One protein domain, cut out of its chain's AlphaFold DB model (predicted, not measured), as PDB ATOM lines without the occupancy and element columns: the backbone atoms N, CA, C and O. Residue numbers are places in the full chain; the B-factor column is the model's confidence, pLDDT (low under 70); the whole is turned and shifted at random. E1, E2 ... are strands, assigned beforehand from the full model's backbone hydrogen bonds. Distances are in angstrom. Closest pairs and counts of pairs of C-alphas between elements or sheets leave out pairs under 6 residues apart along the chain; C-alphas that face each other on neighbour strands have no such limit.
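This is residues 19 to 166 of the 691 residues of an uncharacterized protein of Myxococcales bacterium (UniProt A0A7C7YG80). Little of this domain is regular: two small sheets, E3 E4 E5 E6 and E7 E8 E9, stand partly face to face as a sandwich amid long loops, with hairpin E1 and E2 off to one side. The 148 printed residues hold nine named strands, E1 to E9, 46 residues, all strand in class. Both sheets are antiparallel meanders, each strand neighbouring the one before. The whole is compact, radius of gyration of the C-alphas 16.2 A, and flat, 51 by 44 by 23 A.

E3 is residues 59 to 64, E4 73 to 78, E5 90 to 94, E6 111 to 114. E7, 129 to 135, spans 19.4 A; E8 is 144 to 149, E9 161 to 165, ending at C-alpha (-8.813, 35.086, -6.731). E1 is 19 to 21, beginning at C-alpha (-17.355, 22.586, 9.174); E2 is 39 to 42.

N 61 of E3 and O 75 of E4 are within hydrogen-bond range, 2.9 A. The closest C-alphas of E3 and E7, Val 63 and Gly 133, are 3.8 A apart.

The printed part has no cut. Residues 24 to 29 stand free. Residues 44 to 54 and 80 to 85 have pLDDT under 70.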
ATOM      1  N   PHE A  19     -17.117  21.229   8.692       87.94
ATOM      2  CA  PHE A  19     -17.355  22.586   9.174       87.94
ATOM      3  C   PHE A  19     -18.812  22.780   9.594       87.94
ATOM      4  O   PHE A  19     -19.703  22.016   9.218       87.94
ATOM      5  N   MET A  20     -19.024  23.771  10.460       88.81
ATOM      6  CA  MET A  20     -20.295  24.009  11.138       88.81
ATOM      7  C   MET A  20     -20.555  25.506  11.220       88.81
ATOM      8  O   MET A  20     -19.664  26.251  11.635       88.81
ATOM      9  N   VAL A  21     -21.766  25.938  10.879       90.38
ATOM     10  CA  VAL A  21     -22.195  27.338  11.014       90.38
ATOM     11  C   VAL A  21     -23.277  27.443  12.079       90.38
ATOM     12  O   VAL A  21     -24.160  26.594  12.174       90.38
ATOM     13  N   PHE A  22     -23.176  28.490  12.896       90.75
ATOM     14  CA  PHE A  22     -24.137  28.829  13.938       90.75
ATOM     15  C   PHE A  22     -24.552  30.288  13.756       90.75
ATOM     16  O   PHE A  22     -23.722  31.193  13.891       90.75
ATOM     17  N   HIS A  23     -25.822  30.531  13.456       89.00
ATOM     18  CA  HIS A  23     -26.319  31.867  13.182       89.00
ATOM     19  C   HIS A  23     -26.398  32.729  14.450       89.00
ATOM     20  O   HIS A  23     -26.811  32.307  15.536       89.00
ATOM     21  N   GLY A  24     -26.008  33.996  14.301       86.56
ATOM     22  CA  GLY A  24     -26.231  35.015  15.317       86.56
ATOM     23  C   GLY A  24     -27.678  35.508  15.293       86.56
ATOM     24  O   GLY A  24     -28.238  35.764  14.233       86.56
ATOM     25  N   SER A  25     -28.270  35.706  16.469       86.19
ATOM     26  CA  SER A  25     -29.566  36.378  16.616       86.19
ATOM     27  C   SER A  25     -29.419  37.726  17.333       86.19
ATOM     28  O   SER A  25     -28.363  38.058  17.873       86.19
ATOM     29  N   SER A  26     -30.517  38.478  17.457       91.06
ATOM     30  CA  SER A  26     -30.592  39.663  18.330       91.06
ATOM     31  C   SER A  26     -30.343  39.362  19.819       91.06
ATOM     32  O   SER A  26     -30.116  40.283  20.602       91.06
ATOM     33  N   SER A  27     -30.361  38.082  20.213       90.44
ATOM     34  CA  SER A  27     -29.987  37.587  21.546       90.44
ATOM     35  C   SER A  27     -28.584  36.951  21.588       90.44
ATOM     36  O   SER A  27     -28.207  36.378  22.608       90.44
ATOM     37  N   GLY A  28     -27.808  37.055  20.501       88.31
ATOM     38  CA  GLY A  28     -26.531  36.366  20.296       88.31
ATOM     39  C   GLY A  28     -26.692  34.978  19.665       88.31
ATOM     40  O   GLY A  28     -27.785  34.600  19.241       88.31
ATOM     41  N   VAL A  29     -25.595  34.222  19.597       91.00
ATOM     42  CA  VAL A  29     -25.614  32.792  19.244       91.00
ATOM     43  C   VAL A  29     -26.107  32.009  20.462       91.00
ATOM     44  O   VAL A  29     -25.517  32.106  21.538       91.00
ATOM     45  N   THR A  30     -27.196  31.255  20.308       88.00
ATOM     46  CA  THR A  30     -27.826  30.486  21.401       88.00
ATOM     47  C   THR A  30     -27.559  28.982  21.341       88.00
ATOM     48  O   THR A  30     -28.028  28.258  22.216       88.00
ATOM     49  N   ALA A  31     -26.820  28.516  20.332       87.31
ATOM     50  CA  ALA A  31     -26.389  27.130  20.197       87.31
ATOM     51  C   ALA A  31     -25.542  26.675  21.398       87.31
ATOM     52  O   ALA A  31     -24.727  27.433  21.933       87.31
ATOM     53  N   THR A  32     -25.732  25.427  21.830       87.81
ATOM     54  CA  THR A  32     -25.050  24.841  22.999       87.81
ATOM     55  C   THR A  32     -24.321  23.532  22.697       87.81
ATOM     56  O   THR A  32     -23.550  23.051  23.530       87.81
ATOM     57  N   SER A  33     -24.542  22.963  21.514       85.31
ATOM     58  CA  SER A  33     -23.978  21.704  21.043       85.31
ATOM     59  C   SER A  33     -23.788  21.714  19.517       85.31
ATOM     60  O   SER A  33     -24.440  22.504  18.836       85.31
ATOM     61  N   PRO A  34     -22.944  20.829  18.952       81.56
ATOM     62  CA  PRO A  34     -22.813  20.673  17.501       81.56
ATOM     63  C   PRO A  34     -24.135  20.322  16.790       81.56
ATOM     64  O   PRO A  34     -24.346  20.724  15.653       81.56
ATOM     65  N   ALA A  35     -25.059  19.626  17.456       80.62
ATOM     66  CA  ALA A  35     -26.393  19.339  16.924       80.62
ATOM     67  C   ALA A  35     -27.292  20.585  16.766       80.62
ATOM     68  O   ALA A  35     -28.325  20.487  16.111       80.62
ATOM     69  N   ASP A  36     -26.907  21.731  17.341       85.44
ATOM     70  CA  ASP A  36     -27.608  23.015  17.201       85.44
ATOM     71  C   ASP A  36     -27.065  23.864  16.024       85.44
ATOM     72  O   ASP A  36     -27.360  25.056  15.960       85.44
ATOM     73  N   ALA A  37     -26.220  23.304  15.147       86.94
ATOM     74  CA  ALA A  37     -25.685  24.013  13.982       86.94
ATOM     75  C   ALA A  37     -26.737  24.176  12.878       86.94
ATOM     76  O   ALA A  37     -27.444  23.226  12.540       86.94
ATOM     77  N   ASP A  38     -26.790  25.370  12.291       87.69
ATOM     78  CA  ASP A  38     -27.662  25.702  11.166       87.69
ATOM     79  C   ASP A  38     -27.179  25.041   9.860       87.69
ATOM     80  O   ASP A  38     -27.990  24.601   9.049       87.69
ATOM     81  N   THR A  39     -25.857  24.906   9.697       87.81
ATOM     82  CA  THR A  39     -25.210  24.204   8.575       87.81
ATOM     83  C   THR A  39     -24.164  23.228   9.113       87.81
ATOM     84  O   THR A  39     -23.392  23.576  10.009       87.81
ATOM     85  N   PHE A  40     -24.108  22.017   8.553       86.94
ATOM     86  CA  PHE A  40     -23.120  20.982   8.874       86.94
ATOM     87  C   PHE A  40     -22.723  20.236   7.597       86.94
ATOM     88  O   PHE A  40     -23.576  19.594   6.991       86.94
ATOM     89  N   ILE A  41     -21.445  20.306   7.215       84.75
ATOM     90  CA  ILE A  41     -20.910  19.647   6.012       84.75
ATOM     91  C   ILE A  41     -19.649  18.860   6.389       84.75
ATOM     92  O   ILE A  41     -18.720  19.422   6.978       84.75
ATOM     93  N   GLU A  42     -19.616  17.566   6.057       80.88
ATOM     94  CA  GLU A  42     -18.449  16.680   6.212       80.88
ATOM     95  C   GLU A  42     -17.659  16.570   4.897       80.88
ATOM     96  O   GLU A  42     -18.220  16.744   3.816       80.88
ATOM     97  N   GLY A  43     -16.365  16.242   4.982       74.56
ATOM     98  CA  GLY A  43     -15.575  15.875   3.802       74.56
ATOM     99  C   GLY A  43     -16.007  14.529   3.208       74.56
ATOM    100  O   GLY A  43     -16.328  13.595   3.945       74.56
ATOM    101  N   ASP A  44     -15.986  14.412   1.881       69.12
ATOM    102  CA  ASP A  44     -16.590  13.300   1.133       69.12
ATOM    103  C   ASP A  44     -15.578  12.316   0.512       69.12
ATOM    104  O   ASP A  44     -15.962  11.211   0.108       69.12
ATOM    105  N   LEU A  45     -14.282  12.663   0.470       59.38
ATOM    106  CA  LEU A  45     -13.270  11.820  -0.174       59.38
ATOM    107  C   LEU A  45     -13.234  10.396   0.419       59.38
ATOM    108  O   LEU A  45     -13.087  10.235   1.634       59.38
ATOM    109  N   PRO A  46     -13.272   9.337  -0.413       50.06
ATOM    110  CA  PRO A  46     -13.360   7.960   0.060       50.06
ATOM    111  C   PRO A  46     -12.129   7.533   0.872       50.06
ATOM    112  O   PRO A  46     -10.989   7.818   0.509       50.06
ATOM    113  N   ILE A  47     -12.350   6.756   1.944       44.09
ATOM    114  CA  ILE A  47     -11.268   6.166   2.752       44.09
ATOM    115  C   ILE A  47     -10.433   5.199   1.898       44.09
ATOM    116  O   ILE A  47     -10.717   4.001   1.809       44.09
ATOM    117  N   VAL A  48      -9.324   5.693   1.354       43.19
ATOM    118  CA  VAL A  48      -8.199   4.850   0.951       43.19
ATOM    119  C   VAL A  48      -7.385   4.568   2.210       43.19
ATOM    120  O   VAL A  48      -6.776   5.464   2.782       43.19
ATOM    121  N   ILE A  49      -7.342   3.304   2.643       46.44
ATOM    122  CA  ILE A  49      -6.753   2.852   3.926       46.44
ATOM    123  C   ILE A  49      -5.237   3.165   4.082       46.44
ATOM    124  O   ILE A  49      -4.652   2.891   5.129       46.44
ATOM    125  N   LEU A  50      -4.593   3.762   3.070       45.78
ATOM    126  CA  LEU A  50      -3.190   4.194   3.070       45.78
ATOM    127  C   LEU A  50      -2.952   5.596   2.446       45.78
ATOM    128  O   LEU A  50      -1.802   5.920   2.164       45.78
ATOM    129  N   GLY A  51      -3.995   6.407   2.213       51.91
ATOM    130  CA  GLY A  51      -3.888   7.775   1.665       51.91
ATOM    131  C   GLY A  51      -4.234   8.867   2.692       51.91
ATOM    132  O   GLY A  51      -4.838   8.551   3.721       51.91
ATOM    133  N   PRO A  52      -3.849  10.137   2.459       51.53
ATOM    134  CA  PRO A  52      -4.240  11.245   3.325       51.53
ATOM    135  C   PRO A  52      -5.759  11.473   3.272       51.53
ATOM    136  O   PRO A  52      -6.398  11.324   2.232       51.53
ATOM    137  N   THR A  53      -6.351  11.814   4.414       60.09
ATOM    138  CA  THR A  53      -7.753  12.236   4.502       60.09
ATOM    139  C   THR A  53      -7.823  13.737   4.279       60.09
ATOM    140  O   THR A  53      -7.160  14.460   5.022       60.09
ATOM    141  N   GLN A  54      -8.658  14.215   3.351       65.88
ATOM    142  CA  GLN A  54      -9.013  15.635   3.244       65.88
ATOM    143  C   GLN A  54      -9.410  16.140   4.637       65.88
ATOM    144  O   GLN A  54     -10.429  15.730   5.167       65.88
ATOM    145  N   LYS A  55      -8.584  16.970   5.279       79.00
ATOM    146  CA  LYS A  55      -8.887  17.533   6.606       79.00
ATOM    147  C   LYS A  55      -9.754  18.776   6.431       79.00
ATOM    148  O   LYS A  55      -9.245  19.889   6.586       79.00
ATOM    149  N   LEU A  56     -11.015  18.596   6.036       84.69
ATOM    150  CA  LEU A  56     -11.951  19.706   5.850       84.69
ATOM    151  C   LEU A  56     -12.139  20.484   7.166       84.69
ATOM    152  O   LEU A  56     -12.108  19.903   8.253       84.69
ATOM    153  N   GLY A  57     -12.293  21.807   7.071       83.62
ATOM    154  CA  GLY A  57     -12.403  22.686   8.239       83.62
ATOM    155  C   GLY A  57     -11.061  22.994   8.921       83.62
ATOM    156  O   GLY A  57     -11.042  23.538  10.024       83.62
ATOM    157  N   TRP A  58      -9.922  22.680   8.287       85.31
ATOM    158  CA  TRP A  58      -8.592  23.044   8.798       85.31
ATOM    159  C   TRP A  58      -8.362  24.565   8.817       85.31
ATOM    160  O   TRP A  58      -7.672  25.101   9.695       85.31
ATOM    161  N   ARG A  59      -8.938  25.262   7.835       89.94
ATOM    162  CA  ARG A  59      -9.030  26.721   7.756       89.94
ATOM    163  C   ARG A  59     -10.430  27.116   7.340       89.94
ATOM    164  O   ARG A  59     -11.111  26.341   6.679       89.94
ATOM    165  N   PHE A  60     -10.830  28.316   7.720       92.56
ATOM    166  CA  PHE A  60     -12.035  28.954   7.222       92.56
ATOM    167  C   PHE A  60     -11.892  30.469   7.351       92.56
ATOM    168  O   PHE A  60     -11.207  30.951   8.257       92.56
ATOM    169  N   ALA A  61     -12.541  31.204   6.457       94.88
ATOM    170  CA  ALA A  61     -12.605  32.658   6.472       94.88
ATOM    171  C   ALA A  61     -13.987  33.110   5.990       94.88
ATOM    172  O   ALA A  61     -14.533  32.521   5.062       94.88
ATOM    173  N   GLY A  62     -14.532  34.168   6.596       94.69
ATOM    174  CA  GLY A  62     -15.540  34.972   5.906       94.69
ATOM    175  C   GLY A  62     -14.812  35.781   4.840       94.69
ATOM    176  O   GLY A  62     -13.837  36.458   5.176       94.69
ATOM    177  N   VAL A  63     -15.221  35.649   3.582       94.94
ATOM    178  CA  VAL A  63     -14.486  36.225   2.441       94.94
ATOM    179  C   VAL A  63     -15.067  37.543   1.932       94.94
ATOM    180  O   VAL A  63     -14.360  38.293   1.269       94.94
ATOM    181  N   GLY A  64     -16.284  37.880   2.356       94.44
ATOM    182  CA  GLY A  64     -17.045  39.015   1.839       94.44
ATOM    183  C   GLY A  64     -18.188  38.514   0.967       94.44
ATOM    184  O   GLY A  64     -18.541  37.346   1.063       94.44
ATOM    185  N   ASP A  65     -18.761  39.411   0.183       92.88
ATOM    186  CA  ASP A  65     -19.765  39.131  -0.848       92.88
ATOM    187  C   ASP A  65     -19.000  38.924  -2.164       92.88
ATOM    188  O   ASP A  65     -18.513  39.902  -2.741       92.88
ATOM    189  N   VAL A  66     -18.720  37.670  -2.537       90.81
ATOM    190  CA  VAL A  66     -17.828  37.332  -3.663       90.81
ATOM    191  C   VAL A  66     -18.576  37.193  -4.988       90.81
ATOM    192  O   VAL A  66     -17.938  37.290  -6.033       90.81
ATOM    193  N   ASP A  67     -19.897  36.983  -4.964       83.44
ATOM    194  CA  ASP A  67     -20.745  36.846  -6.158       83.44
ATOM    195  C   ASP A  67     -21.721  38.020  -6.379       83.44
ATOM    196  O   ASP A  67     -22.332  38.116  -7.447       83.44
ATOM    197  N   GLY A  68     -21.798  38.961  -5.432       84.62
ATOM    198  CA  GLY A  68     -22.539  40.218  -5.529       84.62
ATOM    199  C   GLY A  68     -24.018  40.112  -5.151       84.62
ATOM    200  O   GLY A  68     -24.800  40.993  -5.528       84.62
ATOM    201  N   ASP A  69     -24.432  39.048  -4.455       80.88
ATOM    202  CA  ASP A  69     -25.837  38.802  -4.108       80.88
ATOM    203  C   ASP A  69     -26.346  39.630  -2.903       80.88
ATOM    204  O   ASP A  69     -27.558  39.723  -2.659       80.88
ATOM    205  N   GLY A  70     -25.439  40.308  -2.190       85.94
ATOM    206  CA  GLY A  70     -25.718  41.132  -1.015       85.94
ATOM    207  C   GLY A  70     -25.571  40.406   0.327       85.94
ATOM    208  O   GLY A  70     -25.849  41.009   1.375       85.94
ATOM    209  N   PHE A  71     -25.159  39.137   0.329       88.69
ATOM    210  CA  PHE A  71     -24.859  38.339   1.515       88.69
ATOM    211  C   PHE A  71     -23.353  38.046   1.630       88.69
ATOM    212  O   PHE A  71     -22.552  38.400   0.780       88.69
ATOM    213  N   GLY A  72     -22.927  37.529   2.786       92.19
ATOM    214  CA  GLY A  72     -21.512  37.274   3.068       92.19
ATOM    215  C   GLY A  72     -21.180  35.789   3.015       92.19
ATOM    216  O   GLY A  72     -21.798  34.998   3.733       92.19
ATOM    217  N   ASP A  73     -20.153  35.448   2.248       93.75
ATOM    218  CA  ASP A  73     -19.746  34.087   1.914       93.75
ATOM    219  C   ASP A  73     -18.636  33.552   2.822       93.75
ATOM    220  O   ASP A  73     -17.912  34.289   3.514       93.75
ATOM    221  N   VAL A  74     -18.483  32.227   2.812       94.56
ATOM    222  CA  VAL A  74     -17.529  31.509   3.662       94.56
ATOM    223  C   VAL A  74     -16.651  30.583   2.830       94.56
ATOM    224  O   VAL A  74     -17.132  29.631   2.221       94.56
ATOM    225  N   ALA A  75     -15.337  30.805   2.887       93.62
ATOM    226  CA  ALA A  75     -14.345  29.872   2.368       93.62
ATOM    227  C   ALA A  75     -13.933  28.854   3.446       93.62
ATOM    228  O   ALA A  75     -13.675  29.233   4.592       93.62
ATOM    229  N   VAL A  76     -13.812  27.573   3.085       92.81
ATOM    230  CA  VAL A  76     -13.440  26.456   3.969       92.81
ATOM    231  C   VAL A  76     -12.334  25.611   3.335       92.81
ATOM    232  O   VAL A  76     -12.474  25.099   2.230       92.81
ATOM    233  N   GLY A  77     -11.227  25.434   4.054       88.88
ATOM    234  CA  GLY A  77     -10.011  24.776   3.577       88.88
ATOM    235  C   GLY A  77      -9.840  23.323   4.027       88.88
ATOM    236  O   GLY A  77     -10.019  23.000   5.207       88.88
ATOM    237  N   GLY A  78      -9.398  22.469   3.101       85.94
ATOM    238  CA  GLY A  78      -8.929  21.102   3.330       85.94
ATOM    239  C   GLY A  78      -7.415  20.976   3.119       85.94
ATOM    240  O   GLY A  78      -6.931  21.091   1.998       85.94
ATOM    241  N   LEU A  79      -6.659  20.705   4.190       74.88
ATOM    242  CA  LEU A  79      -5.182  20.705   4.174       74.88
ATOM    243  C   LEU A  79      -4.551  19.530   3.404       74.88
ATOM    244  O   LEU A  79      -3.596  19.697   2.654       74.88
ATOM    245  N   ASP A  80      -5.082  18.336   3.648       68.94
ATOM    246  CA  ASP A  80      -4.527  17.036   3.247       68.94
ATOM    247  C   ASP A  80      -5.270  16.481   2.004       68.94
ATOM    248  O   ASP A  80      -5.494  15.279   1.872       68.94
ATOM    249  N   TYR A  81      -5.739  17.368   1.117       67.44
ATOM    250  CA  TYR A  81      -6.418  16.980  -0.125       67.44
ATOM    251  C   TYR A  81      -5.434  16.349  -1.123       67.44
ATOM    252  O   TYR A  81      -4.274  16.760  -1.207       67.44
ATOM    253  N   ALA A  82      -5.913  15.340  -1.854       59.72
ATOM    254  CA  ALA A  82      -5.155  14.586  -2.851       59.72
ATOM    255  C   ALA A  82      -6.062  14.171  -4.030       59.72
ATOM    256  O   ALA A  82      -6.172  12.991  -4.363       59.72
ATOM    257  N   GLY A  83      -6.756  15.146  -4.629       53.44
ATOM    258  CA  GLY A  83      -7.653  14.950  -5.781       53.44
ATOM    259  C   GLY A  83      -6.935  14.841  -7.130       53.44
ATOM    260  O   GLY A  83      -7.578  14.718  -8.168       53.44
ATOM    261  N   GLY A  84      -5.607  14.866  -7.117       60.38
ATOM    262  CA  GLY A  84      -4.739  14.669  -8.275       60.38
ATOM    263  C   GLY A  84      -3.263  14.737  -7.888       60.38
ATOM    264  O   GLY A  84      -2.447  14.001  -8.447       60.38
ATOM    265  N   LEU A  85      -2.932  15.556  -6.883       65.75
ATOM    266  CA  LEU A  85      -1.575  15.740  -6.368       65.75
ATOM    267  C   LEU A  85      -1.541  15.629  -4.833       65.75
ATOM    268  O   LEU A  85      -2.364  16.213  -4.134       65.75
ATOM    269  N   ASP A  86      -0.567  14.895  -4.285       76.75
ATOM    270  CA  ASP A  86      -0.457  14.674  -2.835       76.75
ATOM    271  C   ASP A  86      -0.280  15.995  -2.063       76.75
ATOM    272  O   ASP A  86       0.731  16.677  -2.226       76.75
ATOM    273  N   ASN A  87      -1.194  16.303  -1.136       79.00
ATOM    274  CA  ASN A  87      -1.122  17.466  -0.239       79.00
ATOM    275  C   ASN A  87      -1.037  18.829  -0.962       79.00
ATOM    276  O   ASN A  87      -0.345  19.747  -0.505       79.00
ATOM    277  N   GLU A  88      -1.730  18.954  -2.093       79.38
ATOM    278  CA  GLU A  88      -1.893  20.229  -2.806       79.38
ATOM    279  C   GLU A  88      -2.777  21.222  -2.041       79.38
ATOM    280  O   GLU A  88      -2.539  22.427  -2.090       79.38
ATOM    281  N   GLY A  89      -3.735  20.718  -1.260       84.31
ATOM    282  CA  GLY A  89      -4.700  21.528  -0.520       84.31
ATOM    283  C   GLY A  89      -5.798  22.123  -1.404       84.31
ATOM    284  O   GLY A  89      -5.618  22.355  -2.599       84.31
ATOM    285  N   ILE A  90      -6.955  22.347  -0.789       85.56
ATOM    286  CA  ILE A  90      -8.172  22.817  -1.454       85.56
ATOM    287  C   ILE A  90      -8.903  23.833  -0.575       85.56
ATOM    288  O   ILE A  90      -8.856  23.726   0.654       85.56
ATOM    289  N   ALA A  91      -9.609  24.780  -1.184       89.50
ATOM    290  CA  ALA A  91     -10.652  25.562  -0.534       89.50
ATOM    291  C   ALA A  91     -11.970  25.456  -1.297       89.50
ATOM    292  O   ALA A  91     -11.981  25.383  -2.521       89.50
ATOM    293  N   TYR A  92     -13.058  25.481  -0.542       89.50
ATOM    294  CA  TYR A  92     -14.432  25.525  -1.016       89.50
ATOM    295  C   TYR A  92     -15.040  26.858  -0.606       89.50
ATOM    296  O   TYR A  92     -14.922  27.211   0.568       89.50
ATOM    297  N   ILE A  93     -15.685  27.580  -1.517       91.06
ATOM    298  CA  ILE A  93     -16.470  28.775  -1.175       91.06
ATOM    299  C   ILE A  93     -17.948  28.391  -1.152       91.06
ATOM    300  O   ILE A  93     -18.447  27.795  -2.102       91.06
ATOM    301  N   PHE A  94     -18.641  28.728  -0.068       91.19
ATOM    302  CA  PHE A  94     -20.083  28.546   0.089       91.19
ATOM    303  C   PHE A  94     -20.766  29.902   0.155       91.19
ATOM    304  O   PHE A  94     -20.355  30.753   0.953       91.19
ATOM    305  N   LYS A  95     -21.815  30.066  -0.654       91.62
ATOM    306  CA  LYS A  95     -22.574  31.312  -0.735       91.62
ATOM    307  C   LYS A  95     -23.389  31.578   0.519       91.62
ATOM    308  O   LYS A  95     -23.971  30.655   1.095       91.62
ATOM    309  N   GLY A  96     -23.445  32.837   0.925       89.69
ATOM    310  CA  GLY A  96     -24.420  33.354   1.866       89.69
ATOM    311  C   GLY A  96     -25.828  33.362   1.271       89.69
ATOM    312  O   GLY A  96     -26.053  33.059   0.106       89.69
ATOM    313  N   SER A  97     -26.813  33.662   2.113       89.38
ATOM    314  CA  SER A  97     -28.177  33.985   1.696       89.38
ATOM    315  C   SER A  97     -28.953  34.564   2.880       89.38
ATOM    316  O   SER A  97     -28.543  34.457   4.044       89.38
ATOM    317  N   GLY A  98     -30.160  35.069   2.620       83.69
ATOM    318  CA  GLY A  98     -31.103  35.473   3.669       83.69
ATOM    319  C   GLY A  98     -31.568  34.341   4.604       83.69
ATOM    320  O   GLY A  98     -32.213  34.634   5.614       83.69
ATOM    321  N   ALA A  99     -31.263  33.075   4.294       82.50
ATOM    322  CA  ALA A  99     -31.581  31.903   5.114       82.50
ATOM    323  C   ALA A  99     -30.362  31.296   5.846       82.50
ATOM    324  O   ALA A  99     -30.551  30.439   6.711       82.50
ATOM    325  N   GLY A 100     -29.137  31.734   5.530       85.88
ATOM    326  CA  GLY A 100     -27.883  31.102   5.960       85.88
ATOM    327  C   GLY A 100     -26.998  30.722   4.776       85.88
ATOM    328  O   GLY A 100     -27.218  31.220   3.675       85.88
ATOM    329  N   LEU A 101     -26.016  29.838   4.977       88.56
ATOM    330  CA  LEU A 101     -25.250  29.305   3.845       88.56
ATOM    331  C   LEU A 101     -26.134  28.470   2.911       88.56
ATOM    332  O   LEU A 101     -26.986  27.703   3.366       88.56
ATOM    333  N   VAL A 102     -25.879  28.598   1.612       85.00
ATOM    334  CA  VAL A 102     -26.420  27.732   0.563       85.00
ATOM    335  C   VAL A 102     -25.645  26.409   0.554       85.00
ATOM    336  O   VAL A 102     -24.426  26.392   0.728       85.00
ATOM    337  N   GLY A 103     -26.359  25.300   0.354       79.00
ATOM    338  CA  GLY A 103     -25.774  23.961   0.267       79.00
ATOM    339  C   GLY A 103     -25.771  23.149   1.569       79.00
ATOM    340  O   GLY A 103     -26.067  23.630   2.663       79.00
ATOM    341  N   SER A 104     -25.466  21.860   1.430       78.62
ATOM    342  CA  SER A 104     -25.461  20.850   2.501       78.62
ATOM    343  C   SER A 104     -24.352  19.794   2.364       78.62
ATOM    344  O   SER A 104     -24.133  18.993   3.275       78.62
ATOM    345  N   THR A 105     -23.634  19.793   1.242       79.56
ATOM    346  CA  THR A 105     -22.549  18.881   0.876       79.56
ATOM    347  C   THR A 105     -21.394  19.659   0.234       79.56
ATOM    348  O   THR A 105     -21.552  20.823  -0.123       79.56
ATOM    349  N   LEU A 106     -20.225  19.031   0.056       76.56
ATOM    350  CA  LEU A 106     -19.107  19.663  -0.661       76.56
ATOM    351  C   LEU A 106     -19.398  19.942  -2.144       76.56
ATOM    352  O   LEU A 106     -18.808  20.864  -2.696       76.56
ATOM    353  N   ALA A 107     -20.304  19.182  -2.766       74.81
ATOM    354  CA  ALA A 107     -20.714  19.397  -4.153       74.81
ATOM    355  C   ALA A 107     -21.549  20.677  -4.339       74.81
ATOM    356  O   ALA A 107     -21.623  21.189  -5.447       74.81
ATOM    357  N   ASP A 108     -22.122  21.214  -3.256       79.44
ATOM    358  CA  ASP A 108     -22.907  22.453  -3.265       79.44
ATOM    359  C   ASP A 108     -22.025  23.713  -3.086       79.44
ATOM    360  O   ASP A 108     -22.531  24.811  -2.849       79.44
ATOM    361  N   ALA A 109     -20.695  23.562  -3.120       83.06
ATOM    362  CA  ALA A 109     -19.769  24.685  -3.067       83.06
ATOM    363  C   ALA A 109     -19.790  25.466  -4.387       83.06
ATOM    364  O   ALA A 109     -19.660  24.898  -5.466       83.06
ATOM    365  N   PHE A 110     -19.878  26.788  -4.286       76.25
ATOM    366  CA  PHE A 110     -19.894  27.706  -5.423       76.25
ATOM    367  C   PHE A 110     -18.557  27.749  -6.174       76.25
ATOM    368  O   PHE A 110     -18.543  27.938  -7.386       76.25
ATOM    369  N   VAL A 111     -17.437  27.541  -5.470       81.19
ATOM    370  CA  VAL A 111     -16.093  27.506  -6.069       81.19
ATOM    371  C   VAL A 111     -15.214  26.457  -5.387       81.19
ATOM    372  O   VAL A 111     -15.130  26.426  -4.157       81.19
ATOM    373  N   GLU A 112     -14.480  25.667  -6.181       86.00
ATOM    374  CA  GLU A 112     -13.324  24.878  -5.727       86.00
ATOM    375  C   GLU A 112     -11.996  25.541  -6.137       86.00
ATOM    376  O   GLU A 112     -11.657  25.614  -7.317       86.00
ATOM    377  N   LEU A 113     -11.176  25.939  -5.163       85.00
ATOM    378  CA  LEU A 113      -9.840  26.502  -5.384       85.00
ATOM    379  C   LEU A 113      -8.754  25.499  -4.979       85.00
ATOM    380  O   LEU A 113      -8.782  24.964  -3.870       85.00
ATOM    381  N   LYS A 114      -7.755  25.269  -5.835       84.44
ATOM    382  CA  LYS A 114      -6.634  24.331  -5.604       84.44
ATOM    383  C   LYS A 114      -5.308  25.038  -5.877       84.44
ATOM    384  O   LYS A 114      -5.237  25.872  -6.772       84.44
ATOM    385  N   THR A 115      -4.241  24.681  -5.159       79.94
ATOM    386  CA  THR A 115      -2.909  25.283  -5.410       79.94
ATOM    387  C   THR A 115      -2.241  24.761  -6.687       79.94
ATOM    388  O   THR A 115      -1.273  25.353  -7.152       79.94
ATOM    389  N   GLY A 116      -2.708  23.632  -7.236       82.31
ATOM    390  CA  GLY A 116      -2.167  23.025  -8.455       82.31
ATOM    391  C   GLY A 116      -0.778  22.388  -8.311       82.31
ATOM    392  O   GLY A 116      -0.181  22.009  -9.318       82.31
ATOM    393  N   GLN A 117      -0.241  22.254  -7.091       84.12
ATOM    394  CA  GLN A 117       1.096  21.705  -6.862       84.12
ATOM    395  C   GLN A 117       1.151  20.750  -5.660       84.12
ATOM    396  O   GLN A 117       0.760  21.091  -4.544       84.12
ATOM    397  N   ALA A 118       1.728  19.563  -5.871       84.81
ATOM    398  CA  ALA A 118       1.970  18.589  -4.808       84.81
ATOM    399  C   ALA A 118       2.815  19.187  -3.667       84.81
ATOM    400  O   ALA A 118       3.822  19.851  -3.901       84.81
ATOM    401  N   LEU A 119       2.446  18.875  -2.424       86.75
ATOM    402  CA  LEU A 119       3.119  19.305  -1.194       86.75
ATOM    403  C   LEU A 119       3.160  20.829  -0.958       86.75
ATOM    404  O   LEU A 119       3.933  21.268  -0.103       86.75
ATOM    405  N   ALA A 120       2.368  21.637  -1.672       86.69
ATOM    406  CA  ALA A 120       2.341  23.093  -1.494       86.69
ATOM    407  C   ALA A 120       1.548  23.545  -0.250       86.69
ATOM    408  O   ALA A 120       1.935  24.504   0.425       86.69
ATOM    409  N   ALA A 121       0.476  22.824   0.099       86.19
ATOM    410  CA  ALA A 121      -0.333  23.084   1.291       86.19
ATOM    411  C   ALA A 121       0.210  22.402   2.555       86.19
ATOM    412  O   ALA A 121       0.092  22.954   3.655       86.19
ATOM    413  N   TYR A 122       0.813  21.216   2.425       87.62
ATOM    414  CA  TYR A 122       1.361  20.469   3.561       87.62
ATOM    415  C   TYR A 122       2.613  19.673   3.184       87.62
ATOM    416  O   TYR A 122       2.579  18.780   2.336       87.62
ATOM    417  N   ARG A 123       3.729  19.960   3.865       87.62
ATOM    418  CA  ARG A 123       5.046  19.371   3.579       87.62
ATOM    419  C   ARG A 123       5.755  18.988   4.874       87.62
ATOM    420  O   ARG A 123       5.781  19.755   5.830       87.62
ATOM    421  N   ASN A 124       6.351  17.793   4.938       85.44
ATOM    422  CA  ASN A 124       7.176  17.346   6.077       85.44
ATOM    423  C   ASN A 124       6.523  17.522   7.473       85.44
ATOM    424  O   ASN A 124       7.192  17.889   8.442       85.44
ATOM    425  N   ASN A 125       5.216  17.252   7.581       81.56
ATOM    426  CA  ASN A 125       4.410  17.461   8.791       81.56
ATOM    427  C   ASN A 125       4.332  18.938   9.253       81.56
ATOM    428  O   ASN A 125       4.267  19.227  10.453       81.56
ATOM    429  N   LYS A 126       4.340  19.878   8.302       85.94
ATOM    430  CA  LYS A 126       4.096  21.308   8.509       85.94
ATOM    431  C   LYS A 126       2.947  21.781   7.605       85.94
ATOM    432  O   LYS A 126       2.959  21.457   6.419       85.94
ATOM    433  N   PRO A 127       1.974  22.534   8.143       86.12
ATOM    434  CA  PRO A 127       0.961  23.217   7.350       86.12
ATOM    435  C   PRO A 127       1.507  24.527   6.774       86.12
ATOM    436  O   PRO A 127       2.063  25.339   7.514       86.12
ATOM    437  N   GLY A 128       1.284  24.730   5.478       87.00
ATOM    438  CA  GLY A 128       1.528  25.979   4.756       87.00
ATOM    439  C   GLY A 128       0.267  26.619   4.165       87.00
ATOM    440  O   GLY A 128       0.373  27.691   3.583       87.00
ATOM    441  N   PHE A 129      -0.898  25.978   4.311       90.56
ATOM    442  CA  PHE A 129      -2.179  26.443   3.771       90.56
ATOM    443  C   PHE A 129      -2.882  27.472   4.669       90.56
ATOM    444  O   PHE A 129      -3.038  27.225   5.873       90.56
ATOM    445  N   ASP A 130      -3.361  28.569   4.077       93.00
ATOM    446  CA  ASP A 130      -4.146  29.611   4.755       93.00
ATOM    447  C   ASP A 130      -5.183  30.266   3.824       93.00
ATOM    448  O   ASP A 130      -5.041  30.197   2.604       93.00
ATOM    449  N   LEU A 131      -6.221  30.891   4.395       94.56
ATOM    450  CA  LEU A 131      -7.307  31.563   3.662       94.56
ATOM    451  C   LEU A 131      -7.684  32.894   4.321       94.56
ATOM    452  O   LEU A 131      -7.753  32.966   5.550       94.56
ATOM    453  N   ALA A 132      -7.996  33.910   3.517       95.81
ATOM    454  CA  ALA A 132      -8.553  35.183   3.979       95.81
ATOM    455  C   ALA A 132      -9.417  35.843   2.891       95.81
ATOM    456  O   ALA A 132      -9.141  35.675   1.709       95.81
ATOM    457  N   GLY A 133     -10.421  36.633   3.281       94.94
ATOM    458  CA  GLY A 133     -11.008  37.629   2.379       94.94
ATOM    459  C   GLY A 133     -10.057  38.814   2.218       94.94
ATOM    460  O   GLY A 133      -9.486  39.279   3.210       94.94
ATOM    461  N   ALA A 134      -9.881  39.295   0.990       93.94
ATOM    462  CA  ALA A 134      -9.140  40.519   0.692       93.94
ATOM    463  C   ALA A 134     -10.047  41.765   0.733       93.94
ATOM    464  O   ALA A 134      -9.558  42.870   0.973       93.94
ATOM    465  N   GLY A 135     -11.361  41.568   0.552       94.06
ATOM    466  CA  GLY A 135     -12.277  42.616   0.099       94.06
ATOM    467  C   GLY A 135     -12.116  42.851  -1.403       94.06
ATOM    468  O   GLY A 135     -11.346  42.150  -2.048       94.06
ATOM    469  N   ASP A 136     -12.828  43.826  -1.949       93.94
ATOM    470  CA  ASP A 136     -12.636  44.290  -3.328       93.94
ATOM    471  C   ASP A 136     -11.237  44.937  -3.467       93.94
ATOM    472  O   ASP A 136     -10.988  45.997  -2.874       93.94
ATOM    473  N   VAL A 137     -10.294  44.284  -4.172       93.44
ATOM    474  CA  VAL A 137      -8.940  44.828  -4.420       93.44
ATOM    475  C   VAL A 137      -8.719  45.325  -5.851       93.44
ATOM    476  O   VAL A 137      -7.667  45.919  -6.108       93.44
ATOM    477  N   ASN A 138      -9.671  45.125  -6.768       83.31
ATOM    478  CA  ASN A 138      -9.581  45.548  -8.175       83.31
ATOM    479  C   ASN A 138     -10.556  46.696  -8.545       83.31
ATOM    480  O   ASN A 138     -10.337  47.378  -9.546       83.31
ATOM    481  N   GLY A 139     -11.558  46.975  -7.709       85.31
ATOM    482  CA  GLY A 139     -12.578  48.008  -7.867       85.31
ATOM    483  C   GLY A 139     -13.825  47.580  -8.650       85.31
ATOM    484  O   GLY A 139     -14.549  48.465  -9.116       85.31
ATOM    485  N   ASP A 140     -14.066  46.280  -8.846       76.50
ATOM    486  CA  ASP A 140     -15.187  45.767  -9.650       76.50
ATOM    487  C   ASP A 140     -16.520  45.637  -8.886       76.50
ATOM    488  O   ASP A 140     -17.578  45.491  -9.508       76.50
ATOM    489  N   GLY A 141     -16.493  45.787  -7.557       82.00
ATOM    490  CA  GLY A 141     -17.654  45.704  -6.675       82.00
ATOM    491  C   GLY A 141     -17.868  44.346  -6.002       82.00
ATOM    492  O   GLY A 141     -18.799  44.240  -5.200       82.00
ATOM    493  N   PHE A 142     -17.028  43.345  -6.273       87.94
ATOM    494  CA  PHE A 142     -17.084  42.010  -5.675       87.94
ATOM    495  C   PHE A 142     -15.936  41.805  -4.670       87.94
ATOM    496  O   PHE A 142     -14.926  42.502  -4.685       87.94
ATOM    497  N   SER A 143     -16.088  40.876  -3.725       94.38
ATOM    498  CA  SER A 143     -15.059  40.610  -2.709       94.38
ATOM    499  C   SER A 143     -14.062  39.548  -3.174       94.38
ATOM    500  O   SER A 143     -14.454  38.443  -3.541       94.38
ATOM    501  N   ASP A 144     -12.766  39.838  -3.061       92.56
ATOM    502  CA  ASP A 144     -11.699  38.937  -3.499       92.56
ATOM    503  C   ASP A 144     -11.209  37.996  -2.382       92.56
ATOM    504  O   ASP A 144     -11.323  38.272  -1.179       92.56
ATOM    505  N   VAL A 145     -10.589  36.879  -2.775       94.56
ATOM    506  CA  VAL A 145     -10.133  35.801  -1.882       94.56
ATOM    507  C   VAL A 145      -8.623  35.592  -1.979       94.56
ATOM    508  O   VAL A 145      -8.058  35.468  -3.062       94.56
ATOM    509  N   LEU A 146      -7.961  35.476  -0.827       94.81
ATOM    510  CA  LEU A 146      -6.548  35.113  -0.714       94.81
ATOM    511  C   LEU A 146      -6.388  33.652  -0.291       94.81
ATOM    512  O   LEU A 146      -6.963  33.221   0.712       94.81
ATOM    513  N   MET A 147      -5.511  32.924  -0.985       93.12
ATOM    514  CA  MET A 147      -5.048  31.591  -0.587       93.12
ATOM    515  C   MET A 147      -3.528  31.580  -0.410       93.12
ATOM    516  O   MET A 147      -2.780  31.828  -1.352       93.12
ATOM    517  N   GLY A 148      -3.061  31.247   0.791       92.06
ATOM    518  CA  GLY A 148      -1.639  31.057   1.081       92.06
ATOM    519  C   GLY A 148      -1.200  29.606   0.881       92.06
ATOM    520  O   GLY A 148      -1.875  28.689   1.347       92.06
ATOM    521  N   ALA A 149      -0.045  29.401   0.248       91.44
ATOM    522  CA  ALA A 149       0.603  28.102   0.069       91.44
ATOM    523  C   ALA A 149       2.109  28.210   0.377       91.44
ATOM    524  O   ALA A 149       2.947  28.365  -0.510       91.44
ATOM    525  N   ALA A 150       2.470  28.150   1.661       93.38
ATOM    526  CA  ALA A 150       3.832  28.431   2.138       93.38
ATOM    527  C   ALA A 150       4.907  27.391   1.748       93.38
ATOM    528  O   ALA A 150       6.074  27.584   2.077       93.38
ATOM    529  N   HIS A 151       4.538  26.292   1.082       92.31
ATOM    530  CA  HIS A 151       5.472  25.287   0.558       92.31
ATOM    531  C   HIS A 151       5.393  25.146  -0.972       92.31
ATOM    532  O   HIS A 151       5.775  24.107  -1.507       92.31
ATOM    533  N   TYR A 152       4.846  26.150  -1.659       90.69
ATOM    534  CA  TYR A 152       4.831  26.217  -3.118       90.69
ATOM    535  C   TYR A 152       6.246  26.493  -3.654       90.69
ATOM    536  O   TYR A 152       6.913  27.413  -3.180       90.69
ATOM    537  N   ASP A 153       6.685  25.690  -4.622       85.94
ATOM    538  CA  ASP A 153       7.967  25.801  -5.324       85.94
ATOM    539  C   ASP A 153       7.743  26.527  -6.676       85.94
ATOM    540  O   ASP A 153       6.912  26.093  -7.478       85.94
ATOM    541  N   ALA A 154       8.451  27.626  -6.952       78.12
ATOM    542  CA  ALA A 154       8.221  28.526  -8.100       78.12
ATOM    543  C   ALA A 154       9.521  28.963  -8.816       78.12
ATOM    544  O   ALA A 154       9.582  30.012  -9.462       78.12
ATOM    545  N   GLY A 155      10.564  28.134  -8.734       79.94
ATOM    546  CA  GLY A 155      11.891  28.382  -9.310       79.94
ATOM    547  C   GLY A 155      13.007  28.159  -8.293       79.94
ATOM    548  O   GLY A 155      14.086  27.693  -8.663       79.94
ATOM    549  N   GLU A 156      12.714  28.401  -7.019       83.62
ATOM    550  CA  GLU A 156      13.477  27.939  -5.864       83.62
ATOM    551  C   GLU A 156      12.710  26.785  -5.174       83.62
ATOM    552  O   GLU A 156      11.977  26.043  -5.836       83.62
ATOM    553  N   ALA A 157      12.953  26.551  -3.880       87.94
ATOM    554  CA  ALA A 157      12.252  25.536  -3.096       87.94
ATOM    555  C   ALA A 157      11.705  26.116  -1.783       87.94
ATOM    556  O   ALA A 157      12.457  26.699  -0.996       87.94
ATOM    557  N   GLU A 158      10.423  25.862  -1.516       86.88
ATOM    558  CA  GLU A 158       9.638  26.381  -0.392       86.88
ATOM    559  C   GLU A 158       9.707  27.920  -0.241       86.88
ATOM    560  O   GLU A 158       9.688  28.436   0.879       86.88
ATOM    561  N   GLU A 159       9.781  28.674  -1.347       91.19
ATOM    562  CA  GLU A 159       9.615  30.138  -1.330       91.19
ATOM    563  C   GLU A 159       8.179  30.559  -0.982       91.19
ATOM    564  O   GLU A 159       7.977  31.599  -0.352       91.19
ATOM    565  N   GLY A 160       7.205  29.708  -1.319       91.50
ATOM    566  CA  GLY A 160       5.791  29.904  -1.042       91.50
ATOM    567  C   GLY A 160       5.095  30.851  -2.022       91.50
ATOM    568  O   GLY A 160       5.717  31.647  -2.722       91.50
ATOM    569  N   ALA A 161       3.767  30.767  -2.048       89.62
ATOM    570  CA  ALA A 161       2.908  31.612  -2.870       89.62
ATOM    571  C   ALA A 161       1.723  32.161  -2.064       89.62
ATOM    572  O   ALA A 161       1.281  31.556  -1.081       89.62
ATOM    573  N   VAL A 162       1.195  33.296  -2.517       93.25
ATOM    574  CA  VAL A 162      -0.154  33.767  -2.189       93.25
ATOM    575  C   VAL A 162      -0.876  33.959  -3.513       93.25
ATOM    576  O   VAL A 162      -0.404  34.708  -4.364       93.25
ATOM    577  N   PHE A 163      -1.994  33.267  -3.678       86.38
ATOM    578  CA  PHE A 163      -2.896  33.431  -4.809       86.38
ATOM    579  C   PHE A 163      -3.969  34.452  -4.436       86.38
ATOM    580  O   PHE A 163      -4.474  34.428  -3.310       86.38
ATOM    581  N   VAL A 164      -4.302  35.327  -5.382       89.69
ATOM    582  CA  VAL A 164      -5.455  36.229  -5.317       89.69
ATOM    583  C   VAL A 164      -6.465  35.706  -6.328       89.69
ATOM    584  O   VAL A 164      -6.109  35.490  -7.485       89.69
ATOM    585  N   PHE A 165      -7.692  35.470  -5.885       85.06
ATOM    586  CA  PHE A 165      -8.813  35.086  -6.731       85.06
ATOM    587  C   PHE A 165      -9.824  36.216  -6.685       85.06
ATOM    588  O   PHE A 165     -10.278  36.571  -5.595       85.06
ATOM    589  N   HIS A 166     -10.132  36.790  -7.844       87.00
ATOM    590  CA  HIS A 166     -11.084  37.887  -7.909       87.00
ATOM    591  C   HIS A 166     -12.521  37.390  -7.750       87.00
ATOM    592  O   HIS A 166     -12.873  36.315  -8.252       87.00
TER     593      HIS A 166